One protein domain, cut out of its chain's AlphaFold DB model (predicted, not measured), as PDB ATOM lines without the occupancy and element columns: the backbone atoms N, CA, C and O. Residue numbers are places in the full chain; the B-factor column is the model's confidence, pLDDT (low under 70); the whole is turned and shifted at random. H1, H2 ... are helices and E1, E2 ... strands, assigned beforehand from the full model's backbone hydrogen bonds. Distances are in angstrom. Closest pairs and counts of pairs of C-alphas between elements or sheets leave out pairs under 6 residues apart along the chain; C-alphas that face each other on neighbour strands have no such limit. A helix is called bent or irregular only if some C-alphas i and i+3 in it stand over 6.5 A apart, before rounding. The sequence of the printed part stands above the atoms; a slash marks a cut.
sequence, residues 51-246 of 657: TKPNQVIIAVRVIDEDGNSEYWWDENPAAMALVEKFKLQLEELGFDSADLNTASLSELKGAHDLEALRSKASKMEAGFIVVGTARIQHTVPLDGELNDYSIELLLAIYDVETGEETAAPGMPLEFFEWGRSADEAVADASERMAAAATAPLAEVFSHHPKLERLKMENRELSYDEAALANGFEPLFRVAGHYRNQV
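Overview. This is residues 51 to 246 of the 657 residues of an uncharacterized protein of Deltaproteobacteria bacterium CG2_30_63_29 (UniProt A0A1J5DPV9). A long, twisted sheet curls round the long helix H4, with H1 beside H4 on the same face and the smaller H3 over the opposite face. Near one end of the sheet lie short H5 and H6, and H7 crosses H4 at residues 199 to 206. The printed part has 196 residues, with seven named helices and six named strands in the order E1 E2 H1 H2 H3 E3 E4 E5 E6 H4 H5 H6 H7; the class is mixed, helices and strands. The sheet is branched and mixed, with E1 and E3 parallel and its other neighbour pairs antiparallel. The whole is compact, radius of gyration of the C-alphas 17.3 A, but elongated, spanning 64 by 40 by 24 A.

Arrangement. E1, residues 52 to 63, bends by 57 degrees at residue 55; E2, residues 69 to 71, lies on one side of it and E3, residues 126 to 141, on the other. In the hairpin E1 and E2, N 62 and O 70 are within hydrogen-bond range at 3.0 A; across E1 and E3, N 59 and O 130 are at 2.8 A. H1, residues 77 to 92, is on the sheet at a height of 8.8 A; the closest C-alphas of H1 and E1 are Ala 79 and Arg 61, 5.6 A. H2, residues 102 to 108, only just touches H3, residues 114 to 123, with 3 pairs of C-alphas within 8 A, the closest Leu 108 and Lys 120, 6.4 A. H3 is on the opposite face from H1, height 9.2 A. E3, E4, residues 147 to 159, and E5, residues 165 to 167, form a meander, each strand the antiparallel neighbour of the one before; N 133 and O 154 are at 2.9 A, N 157 and O 166 at 2.9 A. E6, residues 173 to 179, lies on the same side of E4 as E5; N 149 and O 177 are at 2.7 A. H4, residues 182 to 207, is irregular, C-alphas 188 and 191 being 7.2 A apart, and touches H1 at a shallow tilt of 31 degrees, the same way, closest C-alphas Ala 187 and Ala 78, 4.7 A. H5, residues 209 to 212, and, only just, with 5 pairs of C-alphas within 10 A, H6, residues 223 to 231, graze the sheet. H7, residues 233 to 246, touches H4 about perpendicular at 90 degrees, closest C-alphas Ala 239 and Glu 203, 4.6 A. Each O i to N i+4 pair is within hydrogen-bond range in H1, H2, H3, H6 and H7, 18 of 22 in H4; H5 is too short for one.

Along the chain. E1 begins at C-alpha 52 (123.506, 160.869, 238.719) and is 29.9 A long. H1 is 23.1 A, E3 41.7 A, E4 37.7 A and H4 34.8 A long. H7 ends at C-alpha 246 (148.197, 145.977, 248.012).

Size, cuts and confidence. The C-alphas farthest apart, of Gly 144 and Glu 220, are 64.0 A apart. The printed part has no cut and no long link. Mean pLDDT of the printed part is 88.6; residues 216 and 219 are under 70.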
ATOM      1  N   THR A  51     119.269 159.542 240.792       84.38
ATOM      2  CA  THR A  51     120.507 160.280 241.029       84.38
ATOM      3  C   THR A  51     121.509 160.034 239.904       84.38
ATOM      4  O   THR A  51     121.473 159.011 239.215       84.38
ATOM      5  N   LYS A  52     122.425 160.979 239.697       89.44
ATOM      6  CA  LYS A  52     123.506 160.869 238.719       89.44
ATOM      7  C   LYS A  52     124.751 160.295 239.397       89.44
ATOM      8  O   LYS A  52     125.274 160.923 240.315       89.44
ATOM      9  N   PRO A  53     125.264 159.132 238.961       88.19
ATOM     10  CA  PRO A  53     126.371 158.459 239.640       88.19
ATOM     11  C   PRO A  53     127.698 159.232 239.579       88.19
ATOM     12  O   PRO A  53     128.539 159.050 240.449       88.19
ATOM     13  N   ASN A  54     127.884 160.097 238.581       91.44
ATOM     14  CA  ASN A  54     129.021 161.014 238.483       91.44
ATOM     15  C   ASN A  54     128.875 162.255 239.357       91.44
ATOM     16  O   ASN A  54     129.882 162.887 239.639       91.44
ATOM     17  N   GLN A  55     127.674 162.601 239.818       93.31
ATOM     18  CA  GLN A  55     127.488 163.794 240.625       93.31
ATOM     19  C   GLN A  55     127.701 163.494 242.113       93.31
ATOM     20  O   GLN A  55     127.014 162.644 242.686       93.31
ATOM     21  N   VAL A  56     128.636 164.204 242.745       94.62
ATOM     22  CA  VAL A  56     129.044 163.972 244.139       94.62
ATOM     23  C   VAL A  56     128.939 165.237 244.988       94.62
ATOM     24  O   VAL A  56     129.257 166.344 244.548       94.62
ATOM     25  N   ILE A  57     128.504 165.074 246.237       94.69
ATOM     26  CA  ILE A  57     128.576 166.126 247.257       94.69
ATOM     27  C   ILE A  57     129.695 165.808 248.234       94.69
ATOM     28  O   ILE A  57     129.805 164.689 248.718       94.69
ATOM     29  N   ILE A  58     130.500 166.814 248.560       94.88
ATOM     30  CA  ILE A  58     131.559 166.706 249.560       94.88
ATOM     31  C   ILE A  58     131.033 167.341 250.848       94.88
ATOM     32  O   ILE A  58     130.837 168.555 250.935       94.88
ATOM     33  N   ALA A  59     130.758 166.502 251.839       94.06
ATOM     34  CA  ALA A  59     130.245 166.882 253.148       94.06
ATOM     35  C   ALA A  59     131.333 166.648 254.199       94.06
ATOM     36  O   ALA A  59     131.282 165.686 254.967       94.06
ATOM     37  N   VAL A  60     132.332 167.529 254.209       93.38
ATOM     38  CA  VAL A  60     133.420 167.509 255.191       93.38
ATOM     39  C   VAL A  60     133.160 168.560 256.259       93.38
ATOM     40  O   VAL A  60     132.780 169.692 255.949       93.38
ATOM     41  N   ARG A  61     133.372 168.166 257.514       94.12
ATOM     42  CA  ARG A  61     133.329 169.050 258.677       94.12
ATOM     43  C   ARG A  61     134.641 169.023 259.437       94.12
ATOM     44  O   ARG A  61     135.317 167.991 259.462       94.12
ATOM     45  N   VAL A  62     134.942 170.136 260.089       95.94
ATOM     46  CA  VAL A  62     136.021 170.231 261.070       95.94
ATOM     47  C   VAL A  62     135.400 170.143 262.457       95.94
ATOM     48  O   VAL A  62     134.343 170.726 262.703       95.94
ATOM     49  N   ILE A  63     136.004 169.336 263.325       94.62
ATOM     50  CA  ILE A  63     135.656 169.236 264.740       94.62
ATOM     51  C   ILE A  63     136.834 169.783 265.538       94.62
ATOM     52  O   ILE A  63     137.930 169.221 265.460       94.62
ATOM     53  N   ASP A  64     136.602 170.870 266.269       89.75
ATOM     54  CA  ASP A  64     137.591 171.441 267.183       89.75
ATOM     55  C   ASP A  64     137.725 170.605 268.472       89.75
ATOM     56  O   ASP A  64     137.030 169.604 268.671       89.75
ATOM     57  N   GLU A  65     138.634 171.000 269.361       83.31
ATOM     58  CA  GLU A  65     138.869 170.284 270.624       83.31
ATOM     59  C   GLU A  65     137.674 170.319 271.582       83.31
ATOM     60  O   GLU A  65     137.483 169.394 272.374       83.31
ATOM     61  N   ASP A  66     136.850 171.365 271.497       85.50
ATOM     62  CA  ASP A  66     135.643 171.530 272.306       85.50
ATOM     63  C   ASP A  66     134.469 170.685 271.765       85.50
ATOM     64  O   ASP A  66     133.402 170.601 272.383       85.50
ATOM     65  N   GLY A  67     134.664 170.024 270.619       85.94
ATOM     66  CA  GLY A  67     133.662 169.214 269.943       85.94
ATOM     67  C   GLY A  67     132.679 170.028 269.102       85.94
ATOM     68  O   GLY A  67     131.692 169.460 268.616       85.94
ATOM     69  N   ASN A  68     132.920 171.328 268.906       88.56
ATOM     70  CA  ASN A  68     132.148 172.117 267.956       88.56
ATOM     71  C   ASN A  68     132.447 171.601 266.555       88.56
ATOM     72  O   ASN A  68     133.594 171.351 266.190       88.56
ATOM     73  N   SER A  69     131.387 171.410 265.778       89.44
ATOM     74  CA  SER A  69     131.473 170.802 264.464       89.44
ATOM     75  C   SER A  69     130.840 171.711 263.435       89.44
ATOM     76  O   SER A  69     129.642 171.992 263.509       89.44
ATOM     77  N   GLU A  70     131.638 172.125 262.461       90.69
ATOM     78  CA  GLU A  70     131.204 173.040 261.413       90.69
ATOM     79  C   GLU A  70     131.518 172.452 260.044       90.69
ATOM     80  O   GLU A  70     132.628 171.982 259.774       90.69
ATOM     81  N   TYR A  71     130.516 172.467 259.170       91.94
ATOM     82  CA  TYR A  71     130.710 172.146 257.766       91.94
ATOM     83  C   TYR A  71     131.175 173.386 257.005       91.94
ATOM     84  O   TYR A  71     131.017 174.523 257.446       91.94
ATOM     85  N   TRP A  72     131.679 173.190 255.790       89.75
ATOM     86  CA  TRP A  72     132.095 174.307 254.936       89.75
ATOM     87  C   TRP A  72     130.952 175.282 254.598       89.75
ATOM     88  O   TRP A  72     131.199 176.464 254.363       89.75
ATOM     89  N   TRP A  73     129.692 174.823 254.598       90.12
ATOM     90  CA  TRP A  73     128.529 175.701 254.397       90.12
ATOM     91  C   TRP A  73     128.118 176.505 255.633       90.12
ATOM     92  O   TRP A  73     127.215 177.342 255.542       90.12
ATOM     93  N   ASP A  74     128.792 176.280 256.759       89.25
ATOM     94  CA  ASP A  74     128.713 177.108 257.960       89.25
ATOM     95  C   ASP A  74     129.777 178.226 257.938       89.25
ATOM     96  O   ASP A  74     129.995 178.899 258.936       89.25
ATOM     97  N   GLU A  75     130.399 178.460 256.771       86.75
ATOM     98  CA  GLU A  75     131.443 179.469 256.530       86.75
ATOM     99  C   GLU A  75     132.771 179.176 257.257       86.75
ATOM    100  O   GLU A  75     133.606 180.067 257.414       86.75
ATOM    101  N   ASN A  76     133.012 177.912 257.629       90.06
ATOM    102  CA  ASN A  76     134.276 177.473 258.216       90.06
ATOM    103  C   ASN A  76     135.401 177.414 257.147       90.06
ATOM    104  O   ASN A  76     135.292 176.647 256.178       90.06
ATOM    105  N   PRO A  77     136.492 178.196 257.292       90.94
ATOM    106  CA  PRO A  77     137.540 178.307 256.274       90.94
ATOM    107  C   PRO A  77     138.371 177.027 256.114       90.94
ATOM    108  O   PRO A  77     138.806 176.716 255.006       90.94
ATOM    109  N   ALA A  78     138.564 176.262 257.187       94.06
ATOM    110  CA  ALA A  78     139.320 175.016 257.157       94.06
ATOM    111  C   ALA A  78     138.560 173.896 256.442       94.06
ATOM    112  O   ALA A  78     139.110 173.211 255.576       94.06
ATOM    113  N   ALA A  79     137.264 173.759 256.736       94.44
ATOM    114  CA  ALA A  79     136.381 172.855 256.013       94.44
ATOM    115  C   ALA A  79     136.294 173.236 254.526       94.44
ATOM    116  O   ALA A  79     136.305 172.351 253.671       94.44
ATOM    117  N   MET A  80     136.261 174.537 254.204       93.50
ATOM    118  CA  MET A  80     136.287 175.012 252.816       93.50
ATOM    119  C   MET A  80     137.578 174.600 252.097       93.50
ATOM    120  O   MET A  80     137.504 174.027 251.013       93.50
ATOM    121  N   ALA A  81     138.746 174.814 252.714       94.81
ATOM    122  CA  ALA A  81     140.035 174.422 252.142       94.81
ATOM    123  C   ALA A  81     140.104 172.909 251.865       94.81
ATOM    124  O   ALA A  81     140.517 172.490 250.784       94.81
ATOM    125  N   LEU A  82     139.631 172.077 252.802       94.69
ATOM    126  CA  LEU A  82     139.527 170.630 252.590       94.69
ATOM    127  C   LEU A  82     138.645 170.292 251.392       94.69
ATOM    128  O   LEU A  82     139.039 169.506 250.533       94.69
ATOM    129  N   VAL A  83     137.457 170.885 251.322       94.75
ATOM    130  CA  VAL A  83     136.488 170.607 250.260       94.75
ATOM    131  C   VAL A  83     137.020 171.035 248.894       94.75
ATOM    132  O   VAL A  83     136.830 170.300 247.930       94.75
ATOM    133  N   GLU A  84     137.735 172.158 248.805       94.38
ATOM    134  CA  GLU A  84     138.418 172.585 247.580       94.38
ATOM    135  C   GLU A  84     139.442 171.546 247.107       94.38
ATOM    136  O   GLU A  84     139.470 171.197 245.926       94.38
ATOM    137  N   LYS A  85     140.254 171.000 248.020       94.25
ATOM    138  CA  LYS A  85     141.257 169.983 247.673       94.25
ATOM    139  C   LYS A  85     140.621 168.639 247.321       94.25
ATOM    140  O   LYS A  85     141.017 168.029 246.331       94.25
ATOM    141  N   PHE A  86     139.598 168.203 248.057       93.81
ATOM    142  CA  PHE A  86     138.834 166.998 247.717       93.81
ATOM    143  C   PHE A  86     138.116 167.119 246.378       93.81
ATOM    144  O   PHE A  86     138.076 166.148 245.628       93.81
ATOM    145  N   LYS A  87     137.576 168.299 246.060       94.00
ATOM    146  CA  LYS A  87     136.956 168.581 244.766       94.00
ATOM    147  C   LYS A  87     137.929 168.289 243.628       94.00
ATOM    148  O   LYS A  87     137.587 167.499 242.756       94.00
ATOM    149  N   LEU A  88     139.141 168.843 243.691       91.44
ATOM    150  CA  LEU A  88     140.171 168.605 242.674       91.44
ATOM    151  C   LEU A  88     140.488 167.110 242.530       91.44
ATOM    152  O   LEU A  88     140.491 166.587 241.420       91.44
ATOM    153  N   GLN A  89     140.675 166.404 243.650       91.56
ATOM    154  CA  GLN A  89     140.973 164.968 243.636       91.56
ATOM    155  C   GLN A  89     139.823 164.128 243.052       91.56
ATOM    156  O   GLN A  89     140.064 163.186 242.306       91.56
ATOM    157  N   LEU A  90     138.562 164.445 243.361       93.50
ATOM    158  CA  LEU A  90     137.404 163.704 242.847       93.50
ATOM    159  C   LEU A  90     137.121 164.007 241.368       93.50
ATOM    160  O   LEU A  90     136.724 163.102 240.632       93.50
ATOM    161  N   GLU A  91     137.358 165.240 240.921       92.75
ATOM    162  CA  GLU A  91     137.279 165.614 239.503       92.75
ATOM    163  C   GLU A  91     138.329 164.870 238.670       92.75
ATOM    164  O   GLU A  91     138.015 164.373 237.588       92.75
ATOM    165  N   GLU A  92     139.542 164.684 239.203       90.88
ATOM    166  CA  GLU A  92     140.572 163.840 238.579       90.88
ATOM    167  C   GLU A  92     140.152 162.365 238.461       90.88
ATOM    168  O   GLU A  92     140.602 161.673 237.548       90.88
ATOM    169  N   LEU A  93     139.259 161.881 239.335       92.69
ATOM    170  CA  LEU A  93     138.672 160.536 239.257       92.69
ATOM    171  C   LEU A  93     137.451 160.454 238.319       92.69
ATOM    172  O   LEU A  93     136.943 159.356 238.090       92.69
ATOM    173  N   GLY A  94     136.988 161.575 237.759       92.25
ATOM    174  CA  GLY A  94     135.857 161.619 236.826       92.25
ATOM    175  C   GLY A  94     134.499 161.947 237.451       92.25
ATOM    176  O   GLY A  94     133.470 161.733 236.808       92.25
ATOM    177  N   PHE A  95     134.470 162.444 238.691       94.38
ATOM    178  CA  PHE A  95     133.241 162.934 239.312       94.38
ATOM    179  C   PHE A  95     132.990 164.413 238.999       94.38
ATOM    180  O   PHE A  95     133.896 165.238 239.031       94.38
ATOM    181  N   ASP A  96     131.718 164.757 238.824       90.62
ATOM    182  CA  ASP A  96     131.223 166.126 238.847       90.62
ATOM    183  C   ASP A  96     130.872 166.487 240.296       90.62
ATOM    184  O   ASP A  96     129.835 166.091 240.838       90.62
ATOM    185  N   SER A  97     131.752 167.227 240.963       82.00
ATOM    186  CA  SER A  97     131.466 167.712 242.314       82.00
ATOM    187  C   SER A  97     130.556 168.943 242.281       82.00
ATOM    188  O   SER A  97     130.602 169.750 241.349       82.00
ATOM    189  N   ALA A  98     129.705 169.108 243.299       73.62
ATOM    190  CA  ALA A  98     128.911 170.327 243.427       73.62
ATOM    191  C   ALA A  98     129.818 171.571 243.447       73.62
ATOM    192  O   ALA A  98     130.782 171.647 244.211       73.62
ATOM    193  N   ASP A  99     129.487 172.577 242.636       70.50
ATOM    194  CA  ASP A  99     130.217 173.842 242.642       70.50
ATOM    195  C   ASP A  99     130.159 174.501 244.023       70.50
ATOM    196  O   ASP A  99     129.077 174.660 244.593       70.50
ATOM    197  N   LEU A 100     131.308 174.952 244.532       74.62
ATOM    198  CA  LEU A 100     131.430 175.712 245.782       74.62
ATOM    199  C   LEU A 100     130.975 177.160 245.561       74.62
ATOM    200  O   LEU A 100     131.753 178.109 245.596       74.62
ATOM    201  N   ASN A 101     129.694 177.317 245.235       76.19
ATOM    202  CA  ASN A 101     129.067 178.584 244.895       76.19
ATOM    203  C   ASN A 101     127.865 178.880 245.806       76.19
ATOM    204  O   ASN A 101     127.434 178.058 246.619       76.19
ATOM    205  N   THR A 102     127.291 180.075 245.655       75.81
ATOM    206  CA  THR A 102     126.171 180.543 246.486       75.81
ATOM    207  C   THR A 102     124.929 179.648 246.392       75.81
ATOM    208  O   THR A 102     124.190 179.540 247.369       75.81
ATOM    209  N   ALA A 103     124.691 178.995 245.249       79.88
ATOM    210  CA  ALA A 103     123.546 178.106 245.068       79.88
ATOM    211  C   ALA A 103     123.696 176.824 245.901       79.88
ATOM    212  O   ALA A 103     122.822 176.535 246.720       79.88
ATOM    213  N   SER A 104     124.820 176.114 245.766       79.75
ATOM    214  CA  SER A 104     125.117 174.918 246.569       79.75
ATOM    215  C   SER A 104     125.150 175.233 248.064       79.75
ATOM    216  O   SER A 104     124.560 174.501 248.856       79.75
ATOM    217  N   LEU A 105     125.755 176.366 248.445       82.19
ATOM    218  CA  LEU A 105     125.768 176.853 249.826       82.19
ATOM    219  C   LEU A 105     124.340 176.988 250.379       82.19
ATOM    220  O   LEU A 105     124.022 176.463 251.445       82.19
ATOM    221  N   SER A 106     123.464 177.672 249.635       85.00
ATOM    222  CA  SER A 106     122.070 177.886 250.039       85.00
ATOM    223  C   SER A 106     121.267 176.594 250.174       85.00
ATOM    224  O   SER A 106     120.441 176.494 251.081       85.00
ATOM    225  N   GLU A 107     121.517 175.602 249.314       89.44
ATOM    226  CA  GLU A 107     120.801 174.330 249.372       89.44
ATOM    227  C   GLU A 107     121.287 173.489 250.556       89.44
ATOM    228  O   GLU A 107     120.470 172.891 251.254       89.44
ATOM    229  N   LEU A 108     122.595 173.480 250.839       89.75
ATOM    230  CA  LEU A 108     123.193 172.657 251.894       89.75
ATOM    231  C   LEU A 108     123.032 173.240 253.303       89.75
ATOM    232  O   LEU A 108     122.873 172.474 254.255       89.75
ATOM    233  N   LYS A 109     122.893 174.561 253.442       90.00
ATOM    234  CA  LYS A 109     122.750 175.258 254.732       90.00
ATOM    235  C   LYS A 109     121.722 174.635 255.688       90.00
ATOM    236  O   LYS A 109     120.548 174.483 255.340       90.00
ATOM    237  N   GLY A 110     122.141 174.301 256.909       87.69
ATOM    238  CA  GLY A 110     121.284 173.682 257.930       87.69
ATOM    239  C   GLY A 110     121.180 172.153 257.852       87.69
ATOM    240  O   GLY A 110     120.335 171.571 258.528       87.69
ATOM    241  N   ALA A 111     121.982 171.494 257.010       91.25
ATOM    242  CA  ALA A 111     122.093 170.039 256.978       91.25
ATOM    243  C   ALA A 111     123.228 169.583 257.900       91.25
ATOM    244  O   ALA A 111     124.387 169.657 257.515       91.25
ATOM    245  N   HIS A 112     122.903 169.133 259.112       87.56
ATOM    246  CA  HIS A 112     123.915 168.729 260.104       87.56
ATOM    247  C   HIS A 112     123.855 167.239 260.467       87.56
ATOM    248  O   HIS A 112     124.624 166.770 261.303       87.56
ATOM    249  N   ASP A 113     122.956 166.492 259.829       89.75
ATOM    250  CA  ASP A 113     122.824 165.047 259.956       89.75
ATOM    251  C   ASP A 113     122.730 164.391 258.568       89.75
ATOM    252  O   ASP A 113     122.442 165.046 257.559       89.75
ATOM    253  N   LEU A 114     123.010 163.086 258.515       86.50
ATOM    254  CA  LEU A 114     123.053 162.329 257.261       86.50
ATOM    255  C   LEU A 114     121.698 162.289 256.543       86.50
ATOM    256  O   LEU A 114     121.667 162.252 255.314       86.50
ATOM    257  N   GLU A 115     120.580 162.335 257.268       88.81
ATOM    258  CA  GLU A 115     119.245 162.280 256.670       88.81
ATOM    259  C   GLU A 115     118.904 163.596 255.950       88.81
ATOM    260  O   GLU A 115     118.467 163.594 254.793       88.81
ATOM    261  N   ALA A 116     119.185 164.733 256.590       91.50
ATOM    262  CA  ALA A 116     119.054 166.058 256.004       91.50
ATOM    263  C   ALA A 116     119.996 166.237 254.805       91.50
ATOM    264  O   ALA A 116     119.574 166.752 253.762       91.50
ATOM    265  N   LEU A 117     121.248 165.776 254.927       90.94
ATOM    266  CA  LEU A 117     122.225 165.791 253.838       90.94
ATOM    267  C   LEU A 117     121.746 164.965 252.650       90.94
ATOM    268  O   LEU A 117     121.727 165.473 251.531       90.94
ATOM    269  N   ARG A 118     121.271 163.740 252.887       90.94
ATOM    270  CA  ARG A 118     120.705 162.872 251.851       90.94
ATOM    271  C   ARG A 118     119.537 163.532 251.128       90.94
ATOM    272  O   ARG A 118     119.481 163.503 249.900       90.94
ATOM    273  N   SER A 119     118.612 164.152 251.865       91.00
ATOM    274  CA  SER A 119     117.456 164.829 251.265       91.00
ATOM    275  C   SER A 119     117.873 165.965 250.326       91.00
ATOM    276  O   SER A 119     117.324 166.097 249.230       91.00
ATOM    277  N   LYS A 120     118.863 166.769 250.724       92.06
ATOM    278  CA  LYS A 120     119.391 167.866 249.902       92.06
ATOM    279  C   LYS A 120     120.222 167.355 248.729       92.06
ATOM    280  O   LYS A 120     120.023 167.814 247.610       92.06
ATOM    281  N   ALA A 121     121.058 166.344 248.956       91.19
ATOM    282  CA  ALA A 121     121.838 165.687 247.915       91.19
ATOM    283  C   ALA A 121     120.953 165.107 246.809       91.19
ATOM    284  O   ALA A 121     121.224 165.314 245.629       91.19
ATOM    285  N   SER A 122     119.833 164.483 247.184       90.50
ATOM    286  CA  SER A 122     118.844 163.972 246.234       90.50
ATOM    287  C   SER A 122     118.233 165.079 245.366       90.50
ATOM    288  O   SER A 122     118.102 164.894 244.158       90.50
ATOM    289  N   LYS A 123     117.917 166.257 245.927       88.25
ATOM    290  CA  LYS A 123     117.426 167.407 245.136       88.25
ATOM    291  C   LYS A 123     118.472 167.963 244.178       88.25
ATOM    292  O   LYS A 123     118.110 168.523 243.148       88.25
ATOM    293  N   MET A 124     119.741 167.838 244.546       89.12
ATOM    294  CA  MET A 124     120.873 168.205 243.708       89.12
ATOM    295  C   MET A 124     121.223 167.104 242.701       89.12
ATOM    296  O   MET A 124     122.198 167.269 241.985       89.12
ATOM    297  N   GLU A 125     120.446 166.016 242.627       90.56
ATOM    298  CA  GLU A 125     120.674 164.858 241.750       90.56
ATOM    299  C   GLU A 125     122.004 164.127 242.018       90.56
ATOM    300  O   GLU A 125     122.461 163.349 241.184       90.56
ATOM    301  N   ALA A 126     122.617 164.320 243.189       93.00
ATOM    302  CA  ALA A 126     123.877 163.675 243.540       93.00
ATOM    303  C   ALA A 126     123.691 162.173 243.785       93.00
ATOM    304  O   ALA A 126     122.813 161.767 244.546       93.00
ATOM    305  N   GLY A 127     124.529 161.349 243.154       92.69
ATOM    306  CA  GLY A 127     124.562 159.900 243.356       92.69
ATOM    307  C   GLY A 127     125.219 159.492 244.664       92.69
ATOM    308  O   GLY A 127     124.817 158.490 245.265       92.69
ATOM    309  N   PHE A 128     126.186 160.293 245.109       95.38
ATOM    310  CA  PHE A 128     127.008 160.015 246.276       95.38
ATOM    311  C   PHE A 128     127.235 161.255 247.132       95.38
ATOM    312  O   PHE A 128     127.240 162.389 246.645       95.38
ATOM    313  N   ILE A 129     127.503 161.012 248.412       95.50
ATOM    314  CA  ILE A 129     128.088 161.985 249.327       95.50
ATOM    315  C   ILE A 129     129.415 161.411 249.819       95.50
ATOM    316  O   ILE A 129     129.446 160.301 250.341       95.50
ATOM    317  N   VAL A 130     130.507 162.155 249.674       96.31
ATOM    318  CA  VAL A 130     131.738 161.892 250.423       96.31
ATOM    319  C   VAL A 130     131.586 162.585 251.764       96.31
ATOM    320  O   VAL A 130     131.582 163.814 251.841       96.31
ATOM    321  N   VAL A 131     131.400 161.793 252.812       95.19
ATOM    322  CA  VAL A 131     131.233 162.282 254.178       95.19
ATOM    323  C   VAL A 131     132.595 162.252 254.848       95.19
ATOM    324  O   VAL A 131     133.264 161.219 254.848       95.19
ATOM    325  N   GLY A 132     133.009 163.384 255.412       94.69
ATOM    326  CA  GLY A 132     134.306 163.502 256.056       94.69
ATOM    327  C   GLY A 132     134.269 164.238 257.378       94.69
ATOM    328  O   GLY A 132     133.464 165.141 257.599       94.69
ATOM    329  N   THR A 133     135.159 163.841 258.276       95.81
ATOM    330  CA  THR A 133     135.397 164.530 259.543       95.81
ATOM    331  C   THR A 133     136.896 164.686 259.733       95.81
ATOM    332  O   THR A 133     137.593 163.681 259.828       95.81
ATOM    333  N   ALA A 134     137.364 165.931 259.792       96.44
ATOM    334  CA  ALA A 134     138.691 166.279 260.282       96.44
ATOM    335  C   ALA A 134     138.557 166.691 261.754       96.44
ATOM    336  O   ALA A 134     137.897 167.683 262.053       96.44
ATOM    337  N   ARG A 135     139.112 165.910 262.680       95.81
ATOM    338  CA  ARG A 135     139.030 166.150 264.124       95.81
ATOM    339  C   ARG A 135     140.392 166.546 264.665       95.81
ATOM    340  O   ARG A 135     141.357 165.813 264.472       95.81
ATOM    341  N   ILE A 136     140.448 167.655 265.392       93.94
ATOM    342  CA  ILE A 136     141.620 168.002 266.193       93.94
ATOM    343  C   ILE A 136     141.665 167.067 267.401       93.94
ATOM    344  O   ILE A 136     140.739 167.049 268.209       93.94
ATOM    345  N   GLN A 137     142.709 166.247 267.490       86.69
ATOM    346  CA  GLN A 137     142.896 165.290 268.585       86.69
ATOM    347  C   GLN A 137     143.642 165.928 269.754       86.69
ATOM    348  O   GLN A 137     143.270 165.750 270.913       86.69
ATOM    349  N   HIS A 138     144.697 166.678 269.438       82.00
ATOM    350  CA  HIS A 138     145.588 167.268 270.425       82.00
ATOM    351  C   HIS A 138     146.127 168.607 269.937       82.00
ATOM    352  O   HIS A 138     146.603 168.687 268.805       82.00
ATOM    353  N   THR A 139     146.139 169.596 270.829       87.88
ATOM    354  CA  THR A 139     146.815 170.879 270.649       87.88
ATOM    355  C   THR A 139     147.915 171.033 271.679       87.88
ATOM    356  O   THR A 139     147.695 170.949 272.891       87.88
ATOM    357  N   VAL A 140     149.121 171.298 271.197       84.88
ATOM    358  CA  VAL A 140     150.278 171.565 272.042       84.88
ATOM    359  C   VAL A 140     150.724 173.009 271.843       84.88
ATOM    360  O   VAL A 140     151.145 173.364 270.741       84.88
ATOM    361  N   PRO A 141     150.678 173.850 272.893       84.94
ATOM    362  CA  PRO A 141     151.196 175.203 272.801       84.94
ATOM    363  C   PRO A 141     152.717 175.185 272.639       84.94
ATOM    364  O   PRO A 141     153.431 174.498 273.373       84.94
ATOM    365  N   LEU A 142     153.203 175.959 271.673       81.31
ATOM    366  CA  LEU A 142     154.622 176.189 271.412       81.31
ATOM    367  C   LEU A 142     155.021 177.591 271.905       81.31
ATOM    368  O   LEU A 142     154.179 178.393 272.313       81.31
ATOM    369  N   ASP A 143     156.316 177.912 271.866       73.12
ATOM    370  CA  ASP A 143     156.791 179.255 272.214       73.12
ATOM    371  C   ASP A 143     156.164 180.321 271.286       73.12
ATOM    372  O   ASP A 143     156.310 180.267 270.063       73.12
ATOM    373  N   GLY A 144     155.490 181.321 271.869       73.94
ATOM    374  CA  GLY A 144     154.834 182.414 271.137       73.94
ATOM    375  C   GLY A 144     153.316 182.240 270.988       73.94
ATOM    376  O   GLY A 144     152.639 181.893 271.949       73.94
ATOM    377  N   GLU A 145     152.779 182.550 269.801       83.56
ATOM    378  CA  GLU A 145     151.347 182.415 269.439       83.56
ATOM    379  C   GLU A 145     151.082 181.188 268.542       83.56
ATOM    380  O   GLU A 145     150.136 181.171 267.757       83.56
ATOM    381  N   LEU A 146     151.965 180.189 268.579       85.31
ATOM    382  CA  LEU A 146     151.883 179.000 267.733       85.31
ATOM    383  C   LEU A 146     151.482 177.790 268.562       85.31
ATOM    384  O   LEU A 146     151.951 177.616 269.684       85.31
ATOM    385  N   ASN A 147     150.684 176.926 267.956       88.31
ATOM    386  CA  ASN A 147     150.372 175.613 268.481       88.31
ATOM    387  C   ASN A 147     150.710 174.553 267.438       88.31
ATOM    388  O   ASN A 147     150.786 174.831 266.243       88.31
ATOM    389  N   ASP A 148     150.874 173.333 267.905       86.50
ATOM    390  CA  ASP A 148     150.950 172.133 267.089       86.50
ATOM    391  C   ASP A 148     149.653 171.344 267.233       86.50
ATOM    392  O   ASP A 148     149.119 171.257 268.339       86.50
ATOM    393  N   TYR A 149     149.179 170.755 266.145       88.38
ATOM    394  CA  TYR A 149     147.897 170.079 266.051       88.38
ATOM    395  C   TYR A 149     148.080 168.673 265.486       88.38
ATOM    396  O   TYR A 149     148.656 168.479 264.414       88.38
ATOM    397  N   SER A 150     147.513 167.691 266.181       87.62
ATOM    398  CA  SER A 150     147.232 166.374 265.611       87.62
ATOM    399  C   SER A 150     145.820 166.377 265.030       87.62
ATOM    400  O   SER A 150     144.866 166.776 265.703       87.62
ATOM    401  N   ILE A 151     145.692 165.957 263.774       91.12
ATOM    402  CA  ILE A 151     144.454 166.008 263.002       91.12
ATOM    403  C   ILE A 151     144.126 164.604 262.499       91.12
ATOM    404  O   ILE A 151     144.859 164.023 261.700       91.12
ATOM    405  N   GLU A 152     142.988 164.077 262.936       92.12
ATOM    406  CA  GLU A 152     142.435 162.805 262.486       92.12
ATOM    407  C   GLU A 152     141.431 163.045 261.356       92.12
ATOM    408  O   GLU A 152     140.472 163.799 261.518       92.12
ATOM    409  N   LEU A 153     141.605 162.376 260.222       93.56
ATOM    410  CA  LEU A 153     140.694 162.430 259.087       93.56
ATOM    411  C   LEU A 153     139.987 161.085 258.905       93.56
ATOM    412  O   LEU A 153     140.617 160.071 258.602       93.56
ATOM    413  N   LEU A 154     138.662 161.099 259.038       95.25
ATOM    414  CA  LEU A 154     137.782 159.979 258.703       95.25
ATOM    415  C   LEU A 154     136.992 160.294 257.443       95.25
ATOM    416  O   LEU A 154     136.461 161.399 257.308       95.25
ATOM    417  N   LEU A 155     136.866 159.303 256.563       96.06
ATOM    418  CA  LEU A 155     136.111 159.418 255.322       96.06
ATOM    419  C   LEU A 155     135.266 158.173 255.062       96.06
ATOM    420  O   LEU A 155     135.711 157.039 255.261       96.06
ATOM    421  N   ALA A 156     134.071 158.408 254.543       95.88
ATOM    422  CA  ALA A 156     133.169 157.390 254.031       95.88
ATOM    423  C   ALA A 156     132.486 157.892 252.756       95.88
ATOM    424  O   ALA A 156     132.346 159.099 252.536       95.88
ATOM    425  N   ILE A 157     132.035 156.958 251.925       96.06
ATOM    426  CA  ILE A 157     131.083 157.260 250.858       96.06
ATOM    427  C   ILE A 157     129.679 156.890 251.330       96.06
ATOM    428  O   ILE A 157     129.491 155.891 252.021       96.06
ATOM    429  N   TYR A 158     128.696 157.687 250.943       95.44
ATOM    430  CA  TYR A 158     127.290 157.475 251.251       95.44
ATOM    431  C   TYR A 158     126.484 157.469 249.954       95.44
ATOM    432  O   TYR A 158     126.510 158.445 249.198       95.44
ATOM    433  N   ASP A 159     125.768 156.383 249.676       94.50
ATOM    434  CA  ASP A 159     124.874 156.299 248.522       94.50
ATOM    435  C   ASP A 159     123.548 157.005 248.836       94.50
ATOM    436  O   ASP A 159     122.810 156.639 249.752       94.50
ATOM    437  N   VAL A 160     123.211 158.023 248.043       93.44
ATOM    438  CA  VAL A 160     122.022 158.861 248.265       93.44
ATOM    439  C   VAL A 160     120.707 158.092 248.064       93.44
ATOM    440  O   VAL A 160     119.699 158.394 248.708       93.44
ATOM    441  N   GLU A 161     120.689 157.080 247.199       90.38
ATOM    442  CA  GLU A 161     119.502 156.280 246.889       90.38
ATOM    443  C   GLU A 161     119.298 155.150 247.891       90.38
ATOM    444  O   GLU A 161     118.191 155.007 248.414       90.38
ATOM    445  N   THR A 162     120.336 154.365 248.186       90.44
ATOM    446  CA  THR A 162     120.221 153.215 249.102       90.44
ATOM    447  C   THR A 162     120.301 153.647 250.565       90.44
ATOM    448  O   THR A 162     119.648 153.049 251.421       90.44
ATOM    449  N   GLY A 163     121.023 154.733 250.847       89.88
ATOM    450  CA  GLY A 163     121.364 155.176 252.195       89.88
ATOM    451  C   GLY A 163     122.477 154.354 252.847       89.88
ATOM    452  O   GLY A 163     122.626 154.417 254.066       89.88
ATOM    453  N   GLU A 164     123.200 153.551 252.064       91.94
ATOM    454  CA  GLU A 164     124.338 152.753 252.521       91.94
ATOM    455  C   GLU A 164     125.572 153.638 252.711       91.94
ATOM    456  O   GLU A 164     125.891 154.466 251.855       91.94
ATOM    457  N   GLU A 165     126.262 153.450 253.836       94.00
ATOM    458  CA  GLU A 165     127.519 154.118 254.163       94.00
ATOM    459  C   GLU A 165     128.660 153.100 254.145       94.00
ATOM    460  O   GLU A 165     128.588 152.070 254.818       94.00
ATOM    461  N   THR A 166     129.733 153.419 253.423       95.69
ATOM    462  CA  THR A 166     130.919 152.568 253.316       95.69
ATOM    463  C   THR A 166     132.161 153.376 253.664       95.69
ATOM    464  O   THR A 166     132.542 154.296 252.936       95.69
ATOM    465  N   ALA A 167     132.805 153.031 254.781       94.62
ATOM    466  CA  ALA A 167     134.051 153.660 255.208       94.62
ATOM    467  C   ALA A 167     135.183 153.389 254.206       94.62
ATOM    468  O   ALA A 167     135.306 152.282 253.673       94.62
ATOM    469  N   ALA A 168     136.031 154.390 253.974       90.44
ATOM    470  CA  ALA A 168     137.224 154.201 253.166       90.44
ATOM    471  C   ALA A 168     138.248 153.302 253.889       90.44
ATOM    472  O   ALA A 168     138.405 153.407 255.110       90.44
ATOM    473  N   PRO A 169     138.955 152.407 253.175       85.56
ATOM    474  CA  PRO A 169     139.956 151.541 253.782       85.56
ATOM    475  C   PRO A 169     141.125 152.360 254.346       85.56
ATOM    476  O   PRO A 169     141.495 153.402 253.809       85.56
ATOM    477  N   GLY A 170     141.735 151.875 255.430       78.25
ATOM    478  CA  GLY A 170     142.903 152.519 256.044       78.25
ATOM    479  C   GLY A 170     142.605 153.791 256.849       78.25
ATOM    480  O   GLY A 170     143.544 154.508 257.194       78.25
ATOM    481  N   MET A 171     141.332 154.070 257.145       85.25
ATOM    482  CA  MET A 171     140.906 155.154 258.036       85.25
ATOM    483  C   MET A 171     141.028 154.757 259.524       85.25
ATOM    484  O   MET A 171     140.871 153.575 259.842       85.25
ATOM    485  N   PRO A 172     141.229 155.726 260.439       88.25
ATOM    486  CA  PRO A 172     141.507 157.139 260.162       88.25
ATOM    487  C   PRO A 172     142.900 157.376 259.545       88.25
ATOM    488  O   PRO A 172     143.818 156.559 259.675       88.25
ATOM    489  N   LEU A 173     143.057 158.512 258.861       84.06
ATOM    490  CA  LEU A 173     144.369 159.071 258.520       84.06
ATOM    491  C   LEU A 173     144.775 160.100 259.584       84.06
ATOM    492  O   LEU A 173     143.978 160.976 259.902       84.06
ATOM    493  N   GLU A 174     146.001 160.030 260.096       84.50
ATOM    494  CA  GLU A 174     146.537 161.025 261.033       84.50
ATOM    495  C   GLU A 174     147.519 161.973 260.343       84.50
ATOM    496  O   GLU A 174     148.333 161.559 259.514       84.50
ATOM    497  N   PHE A 175     147.436 163.250 260.704       84.69
ATOM    498  CA  PHE A 175     148.299 164.319 260.215       84.69
ATOM    499  C   PHE A 175     148.759 165.193 261.380       84.69
ATOM    500  O   PHE A 175     148.030 165.377 262.351       84.69
ATOM    501  N   PHE A 176     149.954 165.762 261.251       84.88
ATOM    502  CA  PHE A 176     150.556 166.641 262.251       84.88
ATOM    503  C   PHE A 176     150.902 167.967 261.583       84.88
ATOM    504  O   PHE A 176     151.632 167.974 260.587       84.88
ATOM    505  N   GLU A 177     150.356 169.063 262.104       86.75
ATOM    506  CA  GLU A 177     150.571 170.399 261.557       86.75
ATOM    507  C   GLU A 177     150.555 171.467 262.644       86.75
ATOM    508  O   GLU A 177     149.785 171.400 263.587       86.75
ATOM    509  N   TRP A 178     151.370 172.500 262.484       86.00
ATOM    510  CA  TRP A 178     151.458 173.622 263.412       86.00
ATOM    511  C   TRP A 178     150.817 174.863 262.786       86.00
ATOM    512  O   TRP A 178     150.815 175.035 261.569       86.00
ATOM    513  N   GLY A 179     150.283 175.752 263.612       87.69
ATOM    514  CA  GLY A 179     149.599 176.958 263.156       87.69
ATOM    515  C   GLY A 179     149.195 177.857 264.316       87.69
ATOM    516  O   GLY A 179     149.329 177.493 265.485       87.69
ATOM    517  N   ARG A 180     148.683 179.051 264.014       89.69
ATOM    518  CA  ARG A 180     148.153 179.968 265.040       89.69
ATOM    519  C   ARG A 180     146.742 179.584 265.475       89.69
ATOM    520  O   ARG A 180     146.300 179.977 266.549       89.69
ATOM    521  N   SER A 181     146.043 178.801 264.659       91.44
ATOM    522  CA  SER A 181     144.742 178.206 264.963       91.44
ATOM    523  C   SER A 181     144.629 176.806 264.358       91.44
ATOM    524  O   SER A 181     145.350 176.470 263.417       91.44
ATOM    525  N   ALA A 182     143.699 176.006 264.886       91.75
ATOM    526  CA  ALA A 182     143.356 174.704 264.322       91.75
ATOM    527  C   ALA A 182     142.911 174.829 262.859       91.75
ATOM    528  O   ALA A 182     143.313 174.030 262.016       91.75
ATOM    529  N   ASP A 183     142.142 175.876 262.544       92.38
ATOM    530  CA  ASP A 183     141.672 176.119 261.184       92.38
ATOM    531  C   ASP A 183     142.821 176.363 260.196       92.38
ATOM    532  O   ASP A 183     142.805 175.841 259.083       92.38
ATOM    533  N   GLU A 184     143.835 177.141 260.597       92.69
ATOM    534  CA  GLU A 184     145.028 177.383 259.775       92.69
ATOM    535  C   GLU A 184     145.790 176.077 259.524       92.69
ATOM    536  O   GLU A 184     146.157 175.790 258.386       92.69
ATOM    537  N   ALA A 185     145.968 175.262 260.566       91.94
ATOM    538  CA  ALA A 185     146.666 173.982 260.488       91.94
ATOM    539  C   ALA A 185     145.937 172.973 259.578       91.94
ATOM    540  O   ALA A 185     146.553 172.338 258.722       91.94
ATOM    541  N   VAL A 186     144.611 172.865 259.704       94.62
ATOM    542  CA  VAL A 186     143.785 172.023 258.822       94.62
ATOM    543  C   VAL A 186     143.827 172.528 257.380       94.62
ATOM    544  O   VAL A 186     143.948 171.726 256.452       94.62
ATOM    545  N   ALA A 187     143.757 173.846 257.169       93.94
ATOM    546  CA  ALA A 187     143.842 174.427 255.836       93.94
ATOM    547  C   ALA A 187     145.207 174.158 255.175       93.94
ATOM    548  O   ALA A 187     145.236 173.786 254.001       93.94
ATOM    549  N   ASP A 188     146.317 174.271 255.910       91.38
ATOM    550  CA  ASP A 188     147.664 173.966 255.403       91.38
ATOM    551  C   ASP A 188     147.834 172.468 255.085       91.38
ATOM    552  O   ASP A 188     148.355 172.091 254.033       91.38
ATOM    553  N   ALA A 189     147.301 171.590 255.939       89.94
ATOM    554  CA  ALA A 189     147.363 170.144 255.738       89.94
ATOM    555  C   ALA A 189     146.395 169.612 254.657       89.94
ATOM    556  O   ALA A 189     146.555 168.472 254.207       89.94
ATOM    557  N   SER A 190     145.424 170.417 254.214       92.88
ATOM    558  CA  SER A 190     144.305 169.998 253.356       92.88
ATOM    559  C   SER A 190     144.718 169.301 252.055       92.88
ATOM    560  O   SER A 190     144.094 168.322 251.647       92.88
ATOM    561  N   GLU A 191     145.786 169.767 251.408       88.94
ATOM    562  CA  GLU A 191     146.274 169.190 250.153       88.94
ATOM    563  C   GLU A 191     146.824 167.778 250.356       88.94
ATOM    564  O   GLU A 191     146.465 166.858 249.619       88.94
ATOM    565  N   ARG A 192     147.631 167.585 251.407       87.00
ATOM    566  CA  ARG A 192     148.150 166.264 251.787       87.00
ATOM    567  C   ARG A 192     147.031 165.331 252.225       87.00
ATOM    568  O   ARG A 192     147.046 164.160 251.857       87.00
ATOM    569  N   MET A 193     146.063 165.851 252.975       89.69
ATOM    570  CA  MET A 193     144.883 165.113 253.420       89.69
ATOM    571  C   MET A 193     144.068 164.575 252.249       89.69
ATOM    572  O   MET A 193     143.785 163.377 252.196       89.69
ATOM    573  N   ALA A 194     143.733 165.442 251.292       90.25
ATOM    574  CA  ALA A 194     142.976 165.052 250.113       90.25
ATOM    575  C   ALA A 194     143.757 164.040 249.266       90.25
ATOM    576  O   ALA A 194     143.219 162.982 248.954       90.25
ATOM    577  N   ALA A 195     145.035 164.312 248.977       85.94
ATOM    578  CA  ALA A 195     145.882 163.412 248.196       85.94
ATOM    579  C   ALA A 195     146.007 162.019 248.841       85.94
ATOM    580  O   ALA A 195     145.841 161.004 248.167       85.94
ATOM    581  N   ALA A 196     146.238 161.953 250.158       82.25
ATOM    582  CA  ALA A 196     146.349 160.690 250.888       82.25
ATOM    583  C   ALA A 196     145.049 159.866 250.889       82.25
ATOM    584  O   ALA A 196     145.087 158.638 250.989       82.25
ATOM    585  N   ALA A 197     143.901 160.529 250.766       88.12
ATOM    586  CA  ALA A 197     142.586 159.904 250.758       88.12
ATOM    587  C   ALA A 197     142.101 159.460 249.367       88.12
ATOM    588  O   ALA A 197     141.196 158.623 249.288       88.12
ATOM    589  N   THR A 198     142.683 159.979 248.281       89.81
ATOM    590  CA  THR A 198     142.203 159.765 246.904       89.81
ATOM    591  C   THR A 198     142.082 158.294 246.541       89.81
ATOM    592  O   THR A 198     141.051 157.857 246.034       89.81
ATOM    593  N   ALA A 199     143.107 157.496 246.823       86.94
ATOM    594  CA  ALA A 199     143.098 156.092 246.443       86.94
ATOM    595  C   ALA A 199     142.226 155.186 247.317       86.94
ATOM    596  O   ALA A 199     141.505 154.369 246.743       86.94
ATOM    597  N   PRO A 200     142.207 155.334 248.657       88.75
ATOM    598  CA  PRO A 200     141.182 154.702 249.479       88.75
ATOM    599  C   PRO A 200     139.760 154.984 248.985       88.75
ATOM    600  O   PRO A 200     138.957 154.061 248.869       88.75
ATOM    601  N   LEU A 201     139.449 156.237 248.633       92.69
ATOM    602  CA  LEU A 201     138.142 156.596 248.079       92.69
ATOM    603  C   LEU A 201     137.903 155.941 246.713       92.69
ATOM    604  O   LEU A 201     136.839 155.360 246.493       92.69
ATOM    605  N   ALA A 202     138.892 155.987 245.816       93.00
ATOM    606  CA  ALA A 202     138.806 155.363 244.501       93.00
ATOM    607  C   ALA A 202     138.521 153.858 244.597       93.00
ATOM    608  O   ALA A 202     137.694 153.328 243.852       93.00
ATOM    609  N   GLU A 203     139.161 153.172 245.544       91.75
ATOM    610  CA  GLU A 203     138.955 151.747 245.781       91.75
ATOM    611  C   GLU A 203     137.501 151.436 246.132       91.75
ATOM    612  O   GLU A 203     136.894 150.556 245.511       91.75
ATOM    613  N   VAL A 204     136.918 152.194 247.064       94.19
ATOM    614  CA  VAL A 204     135.533 151.996 247.513       94.19
ATOM    615  C   VAL A 204     134.553 152.313 246.386       94.19
ATOM    616  O   VAL A 204     133.677 151.504 246.080       94.19
ATOM    617  N   PHE A 205     134.732 153.453 245.711       95.44
ATOM    618  CA  PHE A 205     133.898 153.833 244.572       95.44
ATOM    619  C   PHE A 205     133.948 152.782 243.456       95.44
ATOM    620  O   PHE A 205     132.908 152.422 242.908       95.44
ATOM    621  N   SER A 206     135.125 152.231 243.148       93.88
ATOM    622  CA  SER A 206     135.289 151.264 242.053       93.88
ATOM    623  C   SER A 206     134.554 149.929 242.259       93.88
ATOM    624  O   SER A 206     134.313 149.212 241.281       93.88
ATOM    625  N   HIS A 207     134.195 149.601 243.504       92.44
ATOM    626  CA  HIS A 207     133.416 148.414 243.876       92.44
ATOM    627  C   HIS A 207     131.947 148.721 244.157       92.44
ATOM    628  O   HIS A 207     131.153 147.807 244.365       92.44
ATOM    629  N   HIS A 208     131.558 149.996 244.166       93.94
ATOM    630  CA  HIS A 208     130.176 150.352 244.417       93.94
ATOM    631  C   HIS A 208     129.286 149.883 243.245       93.94
ATOM    632  O   HIS A 208     129.598 150.210 242.096       93.94
ATOM    633  N   PRO A 209     128.141 149.205 243.472       90.12
ATOM    634  CA  PRO A 209     127.328 148.611 242.400       90.12
ATOM    635  C   PRO A 209     126.937 149.570 241.259       90.12
ATOM    636  O   PRO A 209     126.941 149.188 240.087       90.12
ATOM    637  N   LYS A 210     126.639 150.842 241.581       89.69
ATOM    638  CA  LYS A 210     126.320 151.892 240.585       89.69
ATOM    639  C   LYS A 210     127.455 152.172 239.594       89.69
ATOM    640  O   LYS A 210     127.161 152.556 238.460       89.69
ATOM    641  N   LEU A 211     128.706 152.010 240.027       91.31
ATOM    642  CA  LEU A 211     129.914 152.310 239.256       91.31
ATOM    643  C   LEU A 211     130.553 151.039 238.699       91.31
ATOM    644  O   LEU A 211     131.008 151.039 237.563       91.31
ATOM    645  N   GLU A 212     130.506 149.925 239.426       87.44
ATOM    646  CA  GLU A 212     131.038 148.643 238.961       87.44
ATOM    647  C   GLU A 212     130.406 148.189 237.634       87.44
ATOM    648  O   GLU A 212     131.101 147.669 236.757       87.44
ATOM    649  N   ARG A 213     129.114 148.473 237.421       84.44
ATOM    650  CA  ARG A 213     128.445 148.220 236.133       84.44
ATOM    651  C   ARG A 213     129.042 149.005 234.959       84.44
ATOM    652  O   ARG A 213     128.899 148.568 233.824       84.44
ATOM    653  N   LEU A 214     129.716 150.128 235.218       86.25
ATOM    654  CA  LEU A 214     130.339 150.987 234.206       86.25
ATOM    655  C   LEU A 214     131.765 150.546 233.844       86.25
ATOM    656  O   LEU A 214     132.378 151.151 232.970       86.25
ATOM    657  N   LYS A 215     132.310 149.495 234.474       83.94
ATOM    658  CA  LYS A 215     133.607 148.931 234.071       83.94
ATOM    659  C   LYS A 215     133.547 148.508 232.599       83.94
ATOM    660  O   LYS A 215     132.620 147.809 232.191       83.94
ATOM    661  N   MET A 216     134.562 148.887 231.814       67.81
ATOM    662  CA  MET A 216     134.610 148.645 230.357       67.81
ATOM    663  C   MET A 216     134.499 147.163 229.954       67.81
ATOM    664  O   MET A 216     134.198 146.848 228.806       67.81
ATOM    665  N   GLU A 217     134.743 146.241 230.885       73.88
ATOM    666  CA  GLU A 217     134.624 144.795 230.676       73.88
ATOM    667  C   GLU A 217     133.162 144.326 230.514       73.88
ATOM    668  O   GLU A 217     132.915 143.234 229.988       73.88
ATOM    669  N   ASN A 218     132.184 145.157 230.897       71.50
ATOM    670  CA  ASN A 218     130.759 144.869 230.758       71.50
ATOM    671  C   ASN A 218     130.279 145.143 229.322       71.50
ATOM    672  O   ASN A 218     130.394 146.247 228.797       71.50
ATOM    673  N   ARG A 219     129.726 144.116 228.661       57.84
ATOM    674  CA  ARG A 219     129.518 144.099 227.196       57.84
ATOM    675  C   ARG A 219     128.231 144.761 226.682       57.84
ATOM    676  O   ARG A 219     128.010 144.750 225.474       57.84
ATOM    677  N   GLU A 220     127.403 145.341 227.547       79.62
ATOM    678  CA  GLU A 220     126.099 145.916 227.171       79.62
ATOM    679  C   GLU A 220     125.849 147.270 227.863       79.62
ATOM    680  O   GLU A 220     124.945 147.396 228.683       79.62
ATOM    681  N   LEU A 221     126.657 148.289 227.551       80.62
ATOM    682  CA  LEU A 221     126.403 149.668 227.998       80.62
ATOM    683  C   LEU A 221     125.532 150.418 226.983       80.62
ATOM    684  O   LEU A 221     125.753 150.330 225.770       80.62
ATOM    685  N   SER A 222     124.565 151.199 227.468       84.94
ATOM    686  CA  SER A 222     123.911 152.225 226.647       84.94
ATOM    687  C   SER A 222     124.898 153.337 226.252       84.94
ATOM    688  O   SER A 222     125.995 153.435 226.797       84.94
ATOM    689  N   TYR A 223     124.523 154.199 225.299       82.56
ATOM    690  CA  TYR A 223     125.386 155.309 224.861       82.56
ATOM    691  C   TYR A 223     125.771 156.248 226.018       82.56
ATOM    692  O   TYR A 223     126.942 156.596 226.164       82.56
ATOM    693  N   ASP A 224     124.804 156.599 226.869       81.19
ATOM    694  CA  ASP A 224     125.023 157.481 228.021       81.19
ATOM    695  C   ASP A 224     125.884 156.797 229.096       81.19
ATOM    696  O   ASP A 224     126.776 157.414 229.675       81.19
ATOM    697  N   GLU A 225     125.682 155.494 229.317       84.19
ATOM    698  CA  GLU A 225     126.524 154.708 230.224       84.19
ATOM    699  C   GLU A 225     127.952 154.548 229.698       84.19
ATOM    700  O   GLU A 225     128.886 154.573 230.490       84.19
ATOM    701  N   ALA A 226     128.150 154.444 228.382       84.75
ATOM    702  CA  ALA A 226     129.479 154.405 227.779       84.75
ATOM    703  C   ALA A 226     130.215 155.751 227.919       84.75
ATOM    704  O   ALA A 226     131.420 155.774 228.167       84.75
ATOM    705  N   ALA A 227     129.503 156.877 227.798       84.88
ATOM    706  CA  ALA A 227     130.073 158.199 228.050       84.88
ATOM    707  C   ALA A 227     130.489 158.367 229.523       84.88
ATOM    708  O   ALA A 227     131.609 158.798 229.790       84.88
ATOM    709  N   LEU A 228     129.630 157.954 230.465       86.00
ATOM    710  CA  LEU A 228     129.947 157.932 231.899       86.00
ATOM    711  C   LEU A 228     131.122 156.993 232.216       86.00
ATOM    712  O   LEU A 228     132.024 157.368 232.959       86.00
ATOM    713  N   ALA A 229     131.147 155.797 231.625       87.88
ATOM    714  CA  ALA A 229     132.227 154.827 231.797       87.88
ATOM    715  C   ALA A 229     133.590 155.385 231.362       87.88
ATOM    716  O   ALA A 229     134.582 155.179 232.057       87.88
ATOM    717  N   ASN A 230     133.639 156.124 230.248       88.19
ATOM    718  CA  ASN A 230     134.864 156.789 229.801       88.19
ATOM    719  C   ASN A 230     135.332 157.867 230.791       88.19
ATOM    720  O   ASN A 230     136.533 158.005 231.000       88.19
ATOM    721  N   GLY A 231     134.400 158.605 231.407       89.25
ATOM    722  CA  GLY A 231     134.718 159.600 232.435       89.25
ATOM    723  C   GLY A 231     135.364 158.990 233.682       89.25
ATOM    724  O   GLY A 231     136.270 159.588 234.243       89.25
ATOM    725  N   PHE A 232     134.967 157.770 234.059       93.56
ATOM    726  CA  PHE A 232     135.502 157.040 235.216       93.56
ATOM    727  C   PHE A 232     136.737 156.173 234.923       93.56
ATOM    728  O   PHE A 232     137.176 155.411 235.787       93.56
ATOM    729  N   GLU A 233     137.335 156.263 233.734       90.00
ATOM    730  CA  GLU A 233     138.591 155.559 233.444       90.00
ATOM    731  C   GLU A 233     139.703 155.874 234.472       90.00
ATOM    732  O   GLU A 233     140.308 154.919 234.977       90.00
ATOM    733  N   PRO A 234     139.913 157.139 234.901       90.50
ATOM    734  CA  PRO A 234     140.882 157.462 235.944       90.50
ATOM    735  C   PRO A 234     140.573 156.797 237.289       90.50
ATOM    736  O   PRO A 234     141.486 156.263 237.920       90.50
ATOM    737  N   LEU A 235     139.299 156.758 237.701       92.50
ATOM    738  CA  LEU A 235     138.855 156.074 238.920       92.50
ATOM    739  C   LEU A 235     139.286 154.606 238.926       92.50
ATOM    740  O   LEU A 235     139.921 154.139 239.876       92.50
ATOM    741  N   PHE A 236     138.953 153.869 237.864       91.56
ATOM    742  CA  PHE A 236     139.275 152.446 237.781       91.56
ATOM    743  C   PHE A 236     140.777 152.196 237.672       91.56
ATOM    744  O   PHE A 236     141.260 151.205 238.226       91.56
ATOM    745  N   ARG A 237     141.516 153.097 237.012       88.50
ATOM    746  CA  ARG A 237     142.978 153.054 236.945       88.50
ATOM    747  C   ARG A 237     143.599 153.228 238.331       88.50
ATOM    748  O   ARG A 237     144.348 152.351 238.755       88.50
ATOM    749  N   VAL A 238     143.253 154.289 239.067       87.00
ATOM    750  CA  VAL A 238     143.779 154.553 240.423       87.00
ATOM    751  C   VAL A 238     143.441 153.407 241.379       87.00
ATOM    752  O   VAL A 238     144.334 152.889 242.049       87.00
ATOM    753  N   ALA A 239     142.188 152.945 241.387       88.44
ATOM    754  CA  ALA A 239     141.772 151.804 242.202       88.44
ATOM    755  C   ALA A 239     142.509 150.510 241.809       88.44
ATOM    756  O   ALA A 239     142.936 149.732 242.658       88.44
ATOM    757  N   GLY A 240     142.719 150.287 240.508       86.88
ATOM    758  CA  GLY A 240     143.506 149.168 239.994       86.88
ATOM    759  C   GLY A 240     144.964 149.206 240.453       86.88
ATOM    760  O   GLY A 240     145.479 148.185 240.904       86.88
ATOM    761  N   HIS A 241     145.619 150.370 240.396       84.06
ATOM    762  CA  HIS A 241     146.973 150.542 240.928       84.06
ATOM    763  C   HIS A 241     147.021 150.294 242.433       84.06
ATOM    764  O   HIS A 241     147.881 149.536 242.879       84.06
ATOM    765  N   TYR A 242     146.080 150.859 243.193       82.00
ATOM    766  CA  TYR A 242     145.976 150.628 244.631       82.00
ATOM    767  C   TYR A 242     145.869 149.130 244.950       82.00
ATOM    768  O   TYR A 242     146.697 148.604 245.691       82.00
ATOM    769  N   ARG A 243     144.948 148.400 244.304       83.38
ATOM    770  CA  ARG A 243     144.814 146.940 244.471       83.38
ATOM    771  C   ARG A 243     146.056 146.167 244.070       83.38
ATOM    772  O   ARG A 243     146.449 145.243 244.774       83.38
ATOM    773  N   ASN A 244     146.661 146.508 242.934       81.62
ATOM    774  CA  ASN A 244     147.855 145.820 242.455       81.62
ATOM    775  C   ASN A 244     149.016 145.987 243.429       81.62
ATOM    776  O   ASN A 244     149.760 145.038 243.642       81.62
ATOM    777  N   GLN A 245     149.152 147.160 244.038       74.69
ATOM    778  CA  GLN A 245     150.187 147.404 245.028       74.69
ATOM    779  C   GLN A 245     149.873 146.777 246.386       74.69
ATOM    780  O   GLN A 245     150.788 146.254 247.008       74.69
ATOM    781  N   VAL A 246     148.610 146.761 246.832       73.88
ATOM    782  CA  VAL A 246     148.197 145.977 248.012       73.88
ATOM    783  C   VAL A 246     148.518 144.498 247.790       73.88
ATOM    784  O   VAL A 246     149.140 143.868 248.635       73.88
TER     785      VAL A 246